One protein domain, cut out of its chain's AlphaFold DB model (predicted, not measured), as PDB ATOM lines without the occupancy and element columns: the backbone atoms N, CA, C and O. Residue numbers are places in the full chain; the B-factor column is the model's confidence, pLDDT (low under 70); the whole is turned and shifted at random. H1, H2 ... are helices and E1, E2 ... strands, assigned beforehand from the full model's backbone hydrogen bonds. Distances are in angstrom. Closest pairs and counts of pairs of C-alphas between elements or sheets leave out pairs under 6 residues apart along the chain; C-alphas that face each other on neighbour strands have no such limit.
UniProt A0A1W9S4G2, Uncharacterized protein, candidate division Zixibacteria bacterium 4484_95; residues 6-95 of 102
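This is residues 6 to 95 of the 102 residues of an uncharacterized protein of candidate division Zixibacteria bacterium 4484_95 (UniProt A0A1W9S4G2). Picture one antiparallel sheet of four strands with two helices, H1 and H2, side by side over one face and running opposite ways, the other face bare: two layers, helices on one face of a sheet. At the end of E3 the chain bends into a small hairpin, E4 and E5, at one end of the longest axis, and residues 59 to 69 loop back to the edge strand E6. The printed part has 90 residues with two named helices and six named strands, in the order E1 E2 E3 E4 E5 H1 E6 H2; the large sheet runs E1 E2 E3 E6. The class is mixed, helices and strands, and the whole is compact, with a radius of gyration of the C-alphas of 13.2 A and spans of 43 by 30 by 21 A.

Begin with E1, residues 6 to 8, E2, residues 12 to 18, and E3, residues 24 to 31: they form a meander, each strand the antiparallel neighbour of the one before. Look for N 7 and O 14 at 2.8 A between E1 and E2, and N 15 and O 28 at 2.9 A between E2 and E3. E3 runs on into E4, residues 33 to 35, at 56 degrees; E4 makes a hairpin with E5, residues 41 to 43, where N 34 and O 42 are 2.8 A apart. H1, residues 45 to 58, is on the large sheet at a height of 10.1 A, along the strands, at 11 degrees to E3 on the local plane; their closest C-alphas, Phe 29 and Glu 51, are 7.6 A apart. E6, residues 70 to 74, is antiparallel to E3, with N 27 and O 71 at 2.8 A; residues 61 to 62 pair antiparallel with residues 71 to 72 of E6. H2, residues 78 to 94, is on the same face as H1 at a height of 10.3 A. H1 and H2 are close but not clearly touching, the C-alphas of Leu 50 and Gln 91 being closest at 7.6 A, at a shallow tilt of 15 degrees, opposite ways. Every O i to N i+4 pair is within hydrogen-bond range in H2, and 9 of 10 in H1.

Find C-alpha 6 at (145.028, -108.036, 132.939), where E1 begins; it is 6.6 A long. E2 spans 20.1 A and E3 23.1 A, E4 6.7 A and E5 7.1 A. H1 starts at C-alpha 45, (139.576, -114.723, 149.605), and runs 20.7 A. E6 is 13.5 A long, and H2 runs 24.4 A to C-alpha 94 at (147.233, -121.893, 140.479).

The two C-alphas farthest apart, those of Gly 37 and Pro 78, are 43.7 A apart. The printed part has no cut; the link from H1 to E6, 11 residues, is long and the other links are tight. The mean pLDDT of the printed part is 93.0, and no printed residue is under 70.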
ATOM      1  N   THR A   6     146.189-108.013 132.043       96.38
ATOM      2  CA  THR A   6     145.028-108.036 132.939       96.38
ATOM      3  C   THR A   6     144.561-109.471 133.100       96.38
ATOM      4  O   THR A   6     144.224-110.136 132.125       96.38
ATOM      5  N   ILE A   7     144.576-109.952 134.340       96.62
ATOM      6  CA  ILE A   7     144.235-111.324 134.704       96.62
ATOM      7  C   ILE A   7     143.031-111.280 135.639       96.62
ATOM      8  O   ILE A   7     143.115-110.759 136.753       96.62
ATOM      9  N   SER A   8     141.920-111.846 135.187       97.00
ATOM     10  CA  SER A   8     140.684-111.978 135.951       97.00
ATOM     11  C   SER A   8     140.688-113.294 136.722       97.00
ATOM     12  O   SER A   8     140.768-114.371 136.130       97.00
ATOM     13  N   PHE A   9     140.593-113.212 138.043       95.62
ATOM     14  CA  PHE A   9     140.345-114.342 138.935       95.62
ATOM     15  C   PHE A   9     138.869-114.357 139.349       95.62
ATOM     16  O   PHE A   9     138.098-113.469 138.990       95.62
ATOM     17  N   LYS A  10     138.460-115.378 140.109       93.69
ATOM     18  CA  LYS A  10     137.060-115.567 140.519       93.69
ATOM     19  C   LYS A  10     136.470-114.341 141.229       93.69
ATOM     20  O   LYS A  10     135.309-114.007 141.012       93.69
ATOM     21  N   ASP A  11     137.247-113.726 142.110       93.38
ATOM     22  CA  ASP A  11     136.821-112.702 143.064       93.38
ATOM     23  C   ASP A  11     137.559-111.363 142.899       93.38
ATOM     24  O   ASP A  11     137.111-110.358 143.446       93.38
ATOM     25  N   PHE A  12     138.646-111.309 142.124       95.94
ATOM     26  CA  PHE A  12     139.442-110.096 141.916       95.94
ATOM     27  C   PHE A  12     140.134-110.081 140.549       95.94
ATOM     28  O   PHE A  12     140.213-111.087 139.851       95.94
ATOM     29  N   ILE A  13     140.678-108.926 140.182       96.81
ATOM     30  CA  ILE A  13     141.458-108.703 138.964       96.81
ATOM     31  C   ILE A  13     142.864-108.253 139.362       96.81
ATOM     32  O   ILE A  13     143.023-107.402 140.242       96.81
ATOM     33  N   LEU A  14     143.871-108.814 138.696       97.06
ATOM     34  CA  LEU A  14     145.260-108.371 138.742       97.06
ATOM     35  C   LEU A  14     145.618-107.689 137.423       97.06
ATOM     36  O   LEU A  14     145.650-108.341 136.382       97.06
ATOM     37  N   THR A  15     145.966-106.408 137.478       96.81
ATOM     38  CA  THR A  15     146.528-105.687 136.332       96.81
ATOM     39  C   THR A  15     147.996-105.375 136.587       96.81
ATOM     40  O   THR A  15     148.351-104.810 137.620       96.81
ATOM     41  N   VAL A  16     148.854-105.719 135.631       95.69
ATOM     42  CA  VAL A  16     150.280-105.393 135.616       95.69
ATOM     43  C   VAL A  16     150.557-104.570 134.369       95.69
ATOM     44  O   VAL A  16     150.402-105.063 133.256       95.69
ATOM     45  N   LYS A  17     150.990-103.322 134.532       94.19
ATOM     46  CA  LYS A  17     151.294-102.431 133.404       94.19
ATOM     47  C   LYS A  17     152.594-101.664 133.620       94.19
ATOM     48  O   LYS A  17     152.972-101.458 134.775       94.19
ATOM     49  N   PRO A  18     153.282-101.232 132.551       93.06
ATOM     50  CA  PRO A  18     154.422-100.331 132.686       93.06
ATOM     51  C   PRO A  18     154.039 -99.080 133.489       93.06
ATOM     52  O   PRO A  18     152.942 -98.543 133.328       93.06
ATOM     53  N   ALA A  19     154.926 -98.635 134.375       90.62
ATOM     54  CA  ALA A  19     154.798 -97.363 135.078       90.62
ATOM     55  C   ALA A  19     155.596 -96.262 134.356       90.62
ATOM     56  O   ALA A  19     156.406 -96.542 133.476       90.62
ATOM     57  N   ASP A  20     155.421 -95.008 134.781       86.00
ATOM     58  CA  ASP A  20     156.096 -93.845 134.177       86.00
ATOM     59  C   ASP A  20     157.627 -93.867 134.339       86.00
ATOM     60  O   ASP A  20     158.350 -93.143 133.656       86.00
ATOM     61  N   LYS A  21     158.144 -94.688 135.263       85.06
ATOM     62  CA  LYS A  21     159.580 -94.852 135.505       85.06
ATOM     63  C   LYS A  21     160.131 -96.061 134.740       85.06
ATOM     64  O   LYS A  21     159.473 -97.102 134.722       85.06
ATOM     65  N   PRO A  22     161.367 -95.982 134.208       85.38
ATOM     66  CA  PRO A  22     162.044 -97.131 133.615       85.38
ATOM     67  C   PRO A  22     162.066 -98.338 134.556       85.38
ATOM     68  O   PRO A  22     162.151 -98.188 135.781       85.38
ATOM     69  N   ASP A  23     161.952 -99.528 133.967       87.94
ATOM     70  CA  ASP A  23     161.990-100.821 134.661       87.94
ATOM     71  C   ASP A  23     161.041-100.916 135.863       87.94
ATOM     72  O   ASP A  23     161.305-101.610 136.848       87.94
ATOM     73  N   SER A  24     159.928-100.185 135.800       93.12
ATOM     74  CA  SER A  24     158.946-100.111 136.871       93.12
ATOM     75  C   SER A  24     157.570-100.499 136.350       93.12
ATOM     76  O   SER A  24     157.196-100.150 135.231       93.12
ATOM     77  N   TYR A  25     156.807-101.202 137.180       95.19
ATOM     78  CA  TYR A  25     155.457-101.659 136.870       95.19
ATOM     79  C   TYR A  25     154.489-101.183 137.930       95.19
ATOM     80  O   TYR A  25     154.786-101.228 139.125       95.19
ATOM     81  N   MET A  26     153.315-100.772 137.475       95.31
ATOM     82  CA  MET A  26     152.149-100.636 138.324       95.31
ATOM     83  C   MET A  26     151.472-102.002 138.420       95.31
ATOM     84  O   MET A  26     151.159-102.617 137.398       95.31
ATOM     85  N   VAL A  27     151.250-102.460 139.645       96.50
ATOM     86  CA  VAL A  27     150.540-103.695 139.972       96.50
ATOM     87  C   VAL A  27     149.281-103.315 140.735       96.50
ATOM     88  O   VAL A  27     149.358-102.660 141.774       96.50
ATOM     89  N   ILE A  28     148.125-103.694 140.203       96.12
ATOM     90  CA  ILE A  28     146.815-103.275 140.695       96.12
ATOM     91  C   ILE A  28     145.993-104.514 141.023       96.12
ATOM     92  O   ILE A  28     145.762-105.350 140.154       96.12
ATOM     93  N   PHE A  29     145.511-104.589 142.259       96.31
ATOM     94  CA  PHE A  29     144.521-105.556 142.716       96.31
ATOM     95  C   PHE A  29     143.166-104.868 142.871       96.31
ATOM     96  O   PHE A  29     143.019-103.978 143.707       96.31
ATOM     97  N   SER A  30     142.175-105.291 142.086       94.75
ATOM     98  CA  SER A  30     140.804-104.754 142.116       94.75
ATOM     99  C   SER A  30     139.796-105.839 142.496       94.75
ATOM    100  O   SER A  30     139.875-106.937 141.963       94.75
ATOM    101  N   GLY A  31     138.824-105.546 143.366       94.44
ATOM    102  CA  GLY A  31     137.854-106.543 143.858       94.44
ATOM    103  C   GLY A  31     138.431-107.475 144.931       94.44
ATOM    104  O   GLY A  31     139.559-107.282 145.364       94.44
ATOM    105  N   GLY A  32     137.673-108.468 145.396       94.62
ATOM    106  CA  GLY A  32     138.131-109.429 146.411       94.62
ATOM    107  C   GLY A  32     138.461-108.778 147.753       94.62
ATOM    108  O   GLY A  32     139.527-109.023 148.319       94.62
ATOM    109  N   SER A  33     137.603-107.873 148.215       93.44
ATOM    110  CA  SER A  33     137.759-107.168 149.484       93.44
ATOM    111  C   SER A  33     136.526-107.297 150.368       93.44
ATOM    112  O   SER A  33     135.397-107.344 149.884       93.44
ATOM    113  N   ASP A  34     136.768-107.319 151.677       92.50
ATOM    114  CA  ASP A  34     135.745-107.247 152.713       92.50
ATOM    115  C   ASP A  34     135.820-105.878 153.390       92.50
ATOM    116  O   ASP A  34     136.908-105.320 153.582       92.50
ATOM    117  N   VAL A  35     134.661-105.357 153.784       91.44
ATOM    118  CA  VAL A  35     134.531-104.115 154.552       91.44
ATOM    119  C   VAL A  35     133.983-104.466 155.927       91.44
ATOM    120  O   VAL A  35     132.921-105.080 156.033       91.44
ATOM    121  N   ASP A  36     134.712-104.108 156.981       90.50
ATOM    122  CA  ASP A  36     134.254-104.347 158.349       90.50
ATOM    123  C   ASP A  36     133.246-103.287 158.836       90.50
ATOM    124  O   ASP A  36     132.936-102.310 158.151       90.50
ATOM    125  N   GLY A  37     132.729-103.466 160.059       87.44
ATOM    126  CA  GLY A  37     131.749-102.556 160.666       87.44
ATOM    127  C   GLY A  37     132.253-101.127 160.922       87.44
ATOM    128  O   GLY A  37     131.444-100.256 161.224       87.44
ATOM    129  N   SER A  38     133.560-100.870 160.795       90.56
ATOM    130  CA  SER A  38     134.161 -99.530 160.871       90.56
ATOM    131  C   SER A  38     134.338 -98.867 159.498       90.56
ATOM    132  O   SER A  38     134.781 -97.722 159.416       90.56
ATOM    133  N   GLY A  39     133.988 -99.571 158.415       86.31
ATOM    134  CA  GLY A  39     134.227 -99.133 157.042       86.31
ATOM    135  C   GLY A  39     135.646 -99.427 156.550       86.31
ATOM    136  O   GLY A  39     136.047 -98.925 155.498       86.31
ATOM    137  N   TRP A  40     136.433-100.222 157.285       87.50
ATOM    138  CA  TRP A  40     137.789-100.556 156.874       87.50
ATOM    139  C   TRP A  40     137.786-101.669 155.827       87.50
ATOM    140  O   TRP A  40     137.431-102.814 156.100       87.50
ATOM    141  N   GLU A  41     138.224-101.325 154.615       88.50
ATOM    142  CA  GLU A  41     138.396-102.292 153.529       88.50
ATOM    143  C   GLU A  41     139.716-103.069 153.657       88.50
ATOM    144  O   GLU A  41     140.797-102.477 153.812       88.50
ATOM    145  N   SER A  42     139.639-104.392 153.522       91.00
ATOM    146  CA  SER A  42     140.787-105.300 153.507       91.00
ATOM    147  C   SER A  42     140.636-106.374 152.429       91.00
ATOM    148  O   SER A  42     139.524-106.746 152.074       91.00
ATOM    149  N   ALA A  43     141.751-106.867 151.881       94.25
ATOM    150  CA  ALA A  43     141.715-107.962 150.912       94.25
ATOM    151  C   ALA A  43     141.179-109.253 151.559       94.25
ATOM    152  O   ALA A  43     141.557-109.591 152.686       94.25
ATOM    153  N   SER A  44     140.363-109.998 150.818       94.06
ATOM    154  CA  SER A  44     139.735-111.252 151.232       94.06
ATOM    155  C   SER A  44     139.997-112.373 150.221       94.06
ATOM    156  O   SER A  44     140.743-112.191 149.255       94.06
ATOM    157  N   GLY A  45     139.487-113.573 150.510       93.38
ATOM    158  CA  GLY A  45     139.576-114.723 149.605       93.38
ATOM    159  C   GLY A  45     140.995-115.052 149.128       93.38
ATOM    160  O   GLY A  45     141.964-115.021 149.899       93.38
ATOM    161  N   ASP A  46     141.108-115.379 147.841       94.00
ATOM    162  CA  ASP A  46     142.387-115.710 147.212       94.00
ATOM    163  C   ASP A  46     143.239-114.461 146.948       94.00
ATOM    164  O   ASP A  46     144.472-114.533 147.036       94.00
ATOM    165  N   ARG A  47     142.605-113.288 146.769       95.44
ATOM    166  CA  ARG A  47     143.312-112.000 146.680       95.44
ATOM    167  C   ARG A  47     144.213-111.787 147.889       95.44
ATOM    168  O   ARG A  47     145.368-111.407 147.722       95.44
ATOM    169  N   LYS A  48     143.717-112.038 149.105       95.81
ATOM    170  CA  LYS A  48     144.484-111.821 150.343       95.81
ATOM    171  C   LYS A  48     145.805-112.589 150.351       95.81
ATOM    172  O   LYS A  48     146.826-112.039 150.761       95.81
ATOM    173  N   LYS A  49     145.781-113.851 149.914       94.44
ATOM    174  CA  LYS A  49     146.971-114.715 149.866       94.44
ATOM    175  C   LYS A  49     147.950-114.215 148.812       94.44
ATOM    176  O   LYS A  49     149.108-113.967 149.126       94.44
ATOM    177  N   LEU A  50     147.460-113.997 147.594       95.75
ATOM    178  CA  LEU A  50     148.294-113.595 146.469       95.75
ATOM    179  C   LEU A  50     148.908-112.201 146.688       95.75
ATOM    180  O   LEU A  50     150.109-112.024 146.491       95.75
ATOM    181  N   GLU A  51     148.123-111.223 147.147       96.06
ATOM    182  CA  GLU A  51     148.612-109.875 147.464       96.06
ATOM    183  C   GLU A  51     149.615-109.899 148.638       96.06
ATOM    184  O   GLU A  51     150.577-109.128 148.651       96.06
ATOM    185  N   GLY A  52     149.427-110.804 149.605       96.00
ATOM    186  CA  GLY A  52     150.376-111.052 150.691       96.00
ATOM    187  C   GLY A  52     151.717-111.598 150.193       96.00
ATOM    188  O   GLY A  52     152.760-111.008 150.482       96.00
ATOM    189  N   ASP A  53     151.688-112.665 149.393       95.94
ATOM    190  CA  ASP A  53     152.880-113.267 148.781       95.94
ATOM    191  C   ASP A  53     153.620-112.260 147.896       95.94
ATOM    192  O   ASP A  53     154.843-112.140 147.968       95.94
ATOM    193  N   PHE A  54     152.879-111.481 147.104       96.94
ATOM    194  CA  PHE A  54     153.428-110.409 146.282       96.94
ATOM    195  C   PHE A  54     154.223-109.399 147.117       96.94
ATOM    196  O   PHE A  54     155.387-109.115 146.816       96.94
ATOM    197  N   LYS A  55     153.621-108.883 148.196       95.75
ATOM    198  CA  LYS A  55     154.279-107.920 149.089       95.75
ATOM    199  C   LYS A  55     155.516-108.516 149.746       95.75
ATOM    200  O   LYS A  55     156.547-107.851 149.802       95.75
ATOM    201  N   PHE A  56     155.424-109.762 150.203       95.44
ATOM    202  CA  PHE A  56     156.525-110.454 150.861       95.44
ATOM    203  C   PHE A  56     157.706-110.710 149.916       95.44
ATOM    204  O   PHE A  56     158.854-110.443 150.263       95.44
ATOM    205  N   MET A  57     157.439-111.200 148.704       95.12
ATOM    206  CA  MET A  57     158.485-111.607 147.762       95.12
ATOM    207  C   MET A  57     159.158-110.429 147.057       95.12
ATOM    208  O   MET A  57     160.356-110.490 146.759       95.12
ATOM    209  N   PHE A  58     158.400-109.372 146.757       95.12
ATOM    210  CA  PHE A  58     158.859-108.302 145.872       95.12
ATOM    211  C   PHE A  58     159.030-106.948 146.562       95.12
ATOM    212  O   PHE A  58     159.672-106.077 145.979       95.12
ATOM    213  N   ASN A  59     158.531-106.789 147.795       94.12
ATOM    214  CA  ASN A  59     158.624-105.565 148.598       94.12
ATOM    215  C   ASN A  59     158.310-104.287 147.788       94.12
ATOM    216  O   ASN A  59     159.186-103.436 147.601       94.12
ATOM    217  N   PRO A  60     157.093-104.179 147.231       95.38
ATOM    218  CA  PRO A  60     156.724-103.071 146.369       95.38
ATOM    219  C   PRO A  60     156.535-101.774 147.166       95.38
ATOM    220  O   PRO A  60     156.240-101.785 148.362       95.38
ATOM    221  N   PHE A  61     156.619-100.643 146.475       93.12
ATOM    222  CA  PHE A  61     156.229 -99.347 147.020       93.12
ATOM    223  C   PHE A  61     154.716 -99.148 146.892       93.12
ATOM    224  O   PHE A  61     154.085 -99.684 145.979       93.12
ATOM    225  N   ALA A  62     154.125 -98.340 147.772       88.62
ATOM    226  CA  ALA A  62     152.758 -97.862 147.572       88.62
ATOM    227  C   ALA A  62     152.680 -97.002 146.299       88.62
ATOM    228  O   ALA A  62     153.610 -96.246 145.997       88.62
ATOM    229  N   ALA A  63     151.587 -97.121 145.541       88.69
ATOM    230  CA  ALA A  63     151.389 -96.291 144.360       88.69
ATOM    231  C   ALA A  63     151.177 -94.808 144.728       88.69
ATOM    232  O   ALA A  63     150.540 -94.522 145.742       88.69
ATOM    233  N   PRO A  64     151.622 -93.848 143.887       84.12
ATOM    234  CA  PRO A  64     151.414 -92.412 144.123       84.12
ATOM    235  C   PRO A  64     149.943 -91.996 144.239       84.12
ATOM    236  O   PRO A  64     149.635 -90.974 144.845       84.12
ATOM    237  N   SER A  65     149.031 -92.786 143.665       84.00
ATOM    238  CA  SER A  65     147.582 -92.610 143.788       84.00
ATOM    239  C   SER A  65     147.075 -92.798 145.224       84.00
ATOM    240  O   SER A  65     145.943 -92.415 145.512       84.00
ATOM    241  N   ASN A  66     147.879 -93.408 146.109       76.38
ATOM    242  CA  ASN A  66     147.521 -93.829 147.465       76.38
ATOM    243  C   ASN A  66     146.244 -94.685 147.535       76.38
ATOM    244  O   ASN A  66     145.621 -94.809 148.592       76.38
ATOM    245  N   LYS A  67     145.845 -95.300 146.415       83.81
ATOM    246  CA  LYS A  67     144.706 -96.215 146.367       83.81
ATOM    247  C   LYS A  67     145.105 -97.573 146.936       83.81
ATOM    248  O   LYS A  67     146.163 -98.115 146.611       83.81
ATOM    249  N   LYS A  68     144.244 -98.142 147.784       85.62
ATOM    250  CA  LYS A  68     144.432 -99.503 148.308       85.62
ATOM    251  C   LYS A  68     144.481-100.498 147.145       85.62
ATOM    252  O   LYS A  68     143.662-100.426 146.239       85.62
ATOM    253  N   GLY A  69     145.423-101.437 147.201       91.31
ATOM    254  CA  GLY A  69     145.605-102.441 146.149       91.31
ATOM    255  C   GLY A  69     146.455-101.978 144.964       91.31
ATOM    256  O   GLY A  69     146.705-102.792 144.083       91.31
ATOM    257  N   GLU A  70     146.933-100.730 144.938       95.12
ATOM    258  CA  GLU A  70     147.844-100.234 143.903       95.12
ATOM    259  C   GLU A  70     149.283-100.131 144.425       95.12
ATOM    260  O   GLU A  70     149.568 -99.505 145.451       95.12
ATOM    261  N   TYR A  71     150.209-100.731 143.681       95.62
ATOM    262  CA  TYR A  71     151.609-100.867 144.060       95.62
ATOM    263  C   TYR A  71     152.533-100.552 142.893       95.62
ATOM    264  O   TYR A  71     152.242-100.888 141.748       95.62
ATOM    265  N   VAL A  72     153.692 -99.972 143.190       95.50
ATOM    266  CA  VAL A  72     154.767 -99.780 142.216       95.50
ATOM    267  C   VAL A  72     155.903-100.733 142.536       95.50
ATOM    268  O   VAL A  72     156.472-100.704 143.629       95.50
ATOM    269  N   LEU A  73     156.265-101.559 141.561       95.06
ATOM    270  CA  LEU A  73     157.391-102.470 141.652       95.06
ATOM    271  C   LEU A  73     158.497-102.018 140.702       95.06
ATOM    272  O   LEU A  73     158.259-101.857 139.511       95.06
ATOM    273  N   HIS A  74     159.700-101.814 141.235       94.00
ATOM    274  CA  HIS A  74     160.867-101.397 140.462       94.00
ATOM    275  C   HIS A  74     161.894-102.527 140.390       94.00
ATOM    276  O   HIS A  74     162.318-103.065 141.417       94.00
ATOM    277  N   PHE A  75     162.334-102.859 139.179       92.19
ATOM    278  CA  PHE A  75     163.336-103.885 138.940       92.19
ATOM    279  C   PHE A  75     164.676-103.265 138.578       92.19
ATOM    280  O   PHE A  75     164.927-102.900 137.439       92.19
ATOM    281  N   LYS A  76     165.595-103.248 139.544       87.81
ATOM    282  CA  LYS A  76     166.993-102.876 139.282       87.81
ATOM    283  C   LYS A  76     167.745-103.921 138.440       87.81
ATOM    284  O   LYS A  76     168.754-103.601 137.824       87.81
ATOM    285  N   PHE A  77     167.285-105.173 138.463       90.75
ATOM    286  CA  PHE A  77     167.969-106.319 137.864       90.75
ATOM    287  C   PHE A  77     167.010-107.113 136.961       90.75
ATOM    288  O   PHE A  77     165.923-107.477 137.437       90.75
ATOM    289  N   PRO A  78     167.392-107.426 135.706       90.00
ATOM    290  CA  PRO A  78     166.553-108.179 134.771       90.00
ATOM    291  C   PRO A  78     166.089-109.539 135.308       90.00
ATOM    292  O   PRO A  78     164.954-109.947 135.074       90.00
ATOM    293  N   GLU A  79     166.909-110.222 136.107       93.44
ATOM    294  CA  GLU A  79     166.578-111.539 136.660       93.44
ATOM    295  C   GLU A  79     165.421-111.457 137.662       93.44
ATOM    296  O   GLU A  79     164.606-112.374 137.766       93.44
ATOM    297  N   ARG A  80     165.313-110.350 138.414       92.88
ATOM    298  CA  ARG A  80     164.178-110.143 139.329       92.88
ATOM    299  C   ARG A  80     162.886-109.872 138.574       92.88
ATOM    300  O   ARG A  80     161.836-110.349 138.996       92.88
ATOM    301  N   LYS A  81     162.980-109.145 137.463       92.75
ATOM    302  CA  LYS A  81     161.856-108.888 136.565       92.75
ATOM    303  C   LYS A  81     161.335-110.188 135.955       92.75
ATOM    304  O   LYS A  81     160.139-110.447 136.007       92.75
ATOM    305  N   GLN A  82     162.233-111.041 135.462       93.94
ATOM    306  CA  GLN A  82     161.867-112.361 134.951       93.94
ATOM    307  C   GLN A  82     161.164-113.205 136.024       93.94
ATOM    308  O   GLN A  82     160.060-113.692 135.792       93.94
ATOM    309  N   LYS A  83     161.744-113.302 137.230       95.06
ATOM    310  CA  LYS A  83     161.138-114.038 138.356       95.06
ATOM    311  C   LYS A  83     159.745-113.535 138.722       95.06
ATOM    312  O   LYS A  83     158.899-114.327 139.126       95.06
ATOM    313  N   PHE A  84     159.503-112.231 138.612       95.62
ATOM    314  CA  PHE A  84     158.179-111.671 138.849       95.62
ATOM    315  C   PHE A  84     157.164-112.151 137.813       95.62
ATOM    316  O   PHE A  84     156.101-112.624 138.200       95.62
ATOM    317  N   PHE A  85     157.485-112.099 136.520       94.81
ATOM    318  CA  PHE A  85     156.554-112.567 135.491       94.81
ATOM    319  C   PHE A  85     156.336-114.083 135.530       94.81
ATOM    320  O   PHE A  85     155.197-114.527 135.410       94.81
ATOM    321  N   GLU A  86     157.377-114.869 135.815       96.25
ATOM    322  CA  GLU A  86     157.242-116.307 136.081       96.25
ATOM    323  C   GLU A  86     156.322-116.577 137.280       96.25
ATOM    324  O   GLU A  86     155.483-117.482 137.247       96.25
ATOM    325  N   TRP A  87     156.446-115.774 138.341       96.50
ATOM    326  CA  TRP A  87     155.554-115.847 139.493       96.50
ATOM    327  C   TRP A  87     154.115-115.482 139.110       96.50
ATOM    328  O   TRP A  87     153.214-116.238 139.460       96.50
ATOM    329  N   VAL A  88     153.886-114.410 138.340       95.75
ATOM    330  CA  VAL A  88     152.548-114.028 137.845       95.75
ATOM    331  C   VAL A  88     151.917-115.177 137.052       95.75
ATOM    332  O   VAL A  88     150.775-115.550 137.317       95.75
ATOM    333  N   ASP A  89     152.665-115.801 136.140       96.19
ATOM    334  CA  ASP A  89     152.173-116.933 135.349       96.19
ATOM    335  C   ASP A  89     151.869-118.166 136.206       96.19
ATOM    336  O   ASP A  89     150.907-118.895 135.938       96.19
ATOM    337  N   LYS A  90     152.650-118.395 137.267       96.25
ATOM    338  CA  LYS A  90     152.363-119.442 138.252       96.25
ATOM    339  C   LYS A  90     151.069-119.154 139.010       96.25
ATOM    340  O   LYS A  90     150.257-120.068 139.150       96.25
ATOM    341  N   GLN A  91     150.854-117.917 139.464       95.06
ATOM    342  CA  GLN A  91     149.627-117.550 140.176       95.06
ATOM    343  C   GLN A  91     148.399-117.656 139.277       95.06
ATOM    344  O   GLN A  91     147.394-118.237 139.683       95.06
ATOM    345  N   LYS A  92     148.506-117.198 138.023       95.25
ATOM    346  CA  LYS A  92     147.464-117.370 137.005       95.25
ATOM    347  C   LYS A  92     147.027-118.832 136.900       95.25
ATOM    348  O   LYS A  92     145.842-119.123 136.983       95.25
ATOM    349  N   LYS A  93     147.976-119.768 136.789       95.19
ATOM    350  CA  LYS A  93     147.672-121.208 136.717       95.19
ATOM    351  C   LYS A  93     147.081-121.757 138.018       95.19
ATOM    352  O   LYS A  93     146.142-122.539 137.965       95.19
ATOM    353  N   MET A  94     147.634-121.369 139.167       93.31
ATOM    354  CA  MET A  94     147.233-121.893 140.479       93.31
ATOM    355  C   MET A  94     145.813-121.477 140.875       93.31
ATOM    356  O   MET A  94     145.079-122.280 141.440       93.31
ATOM    357  N   PHE A  95     145.438-120.240 140.558       92.94
ATOM    358  CA  PHE A  95     144.143-119.657 140.905       92.94
ATOM    359  C   PHE A  95     143.175-119.596 139.713       92.94
ATOM    360  O   PHE A  95     142.167-118.899 139.777       92.94
TER     361      PHE A  95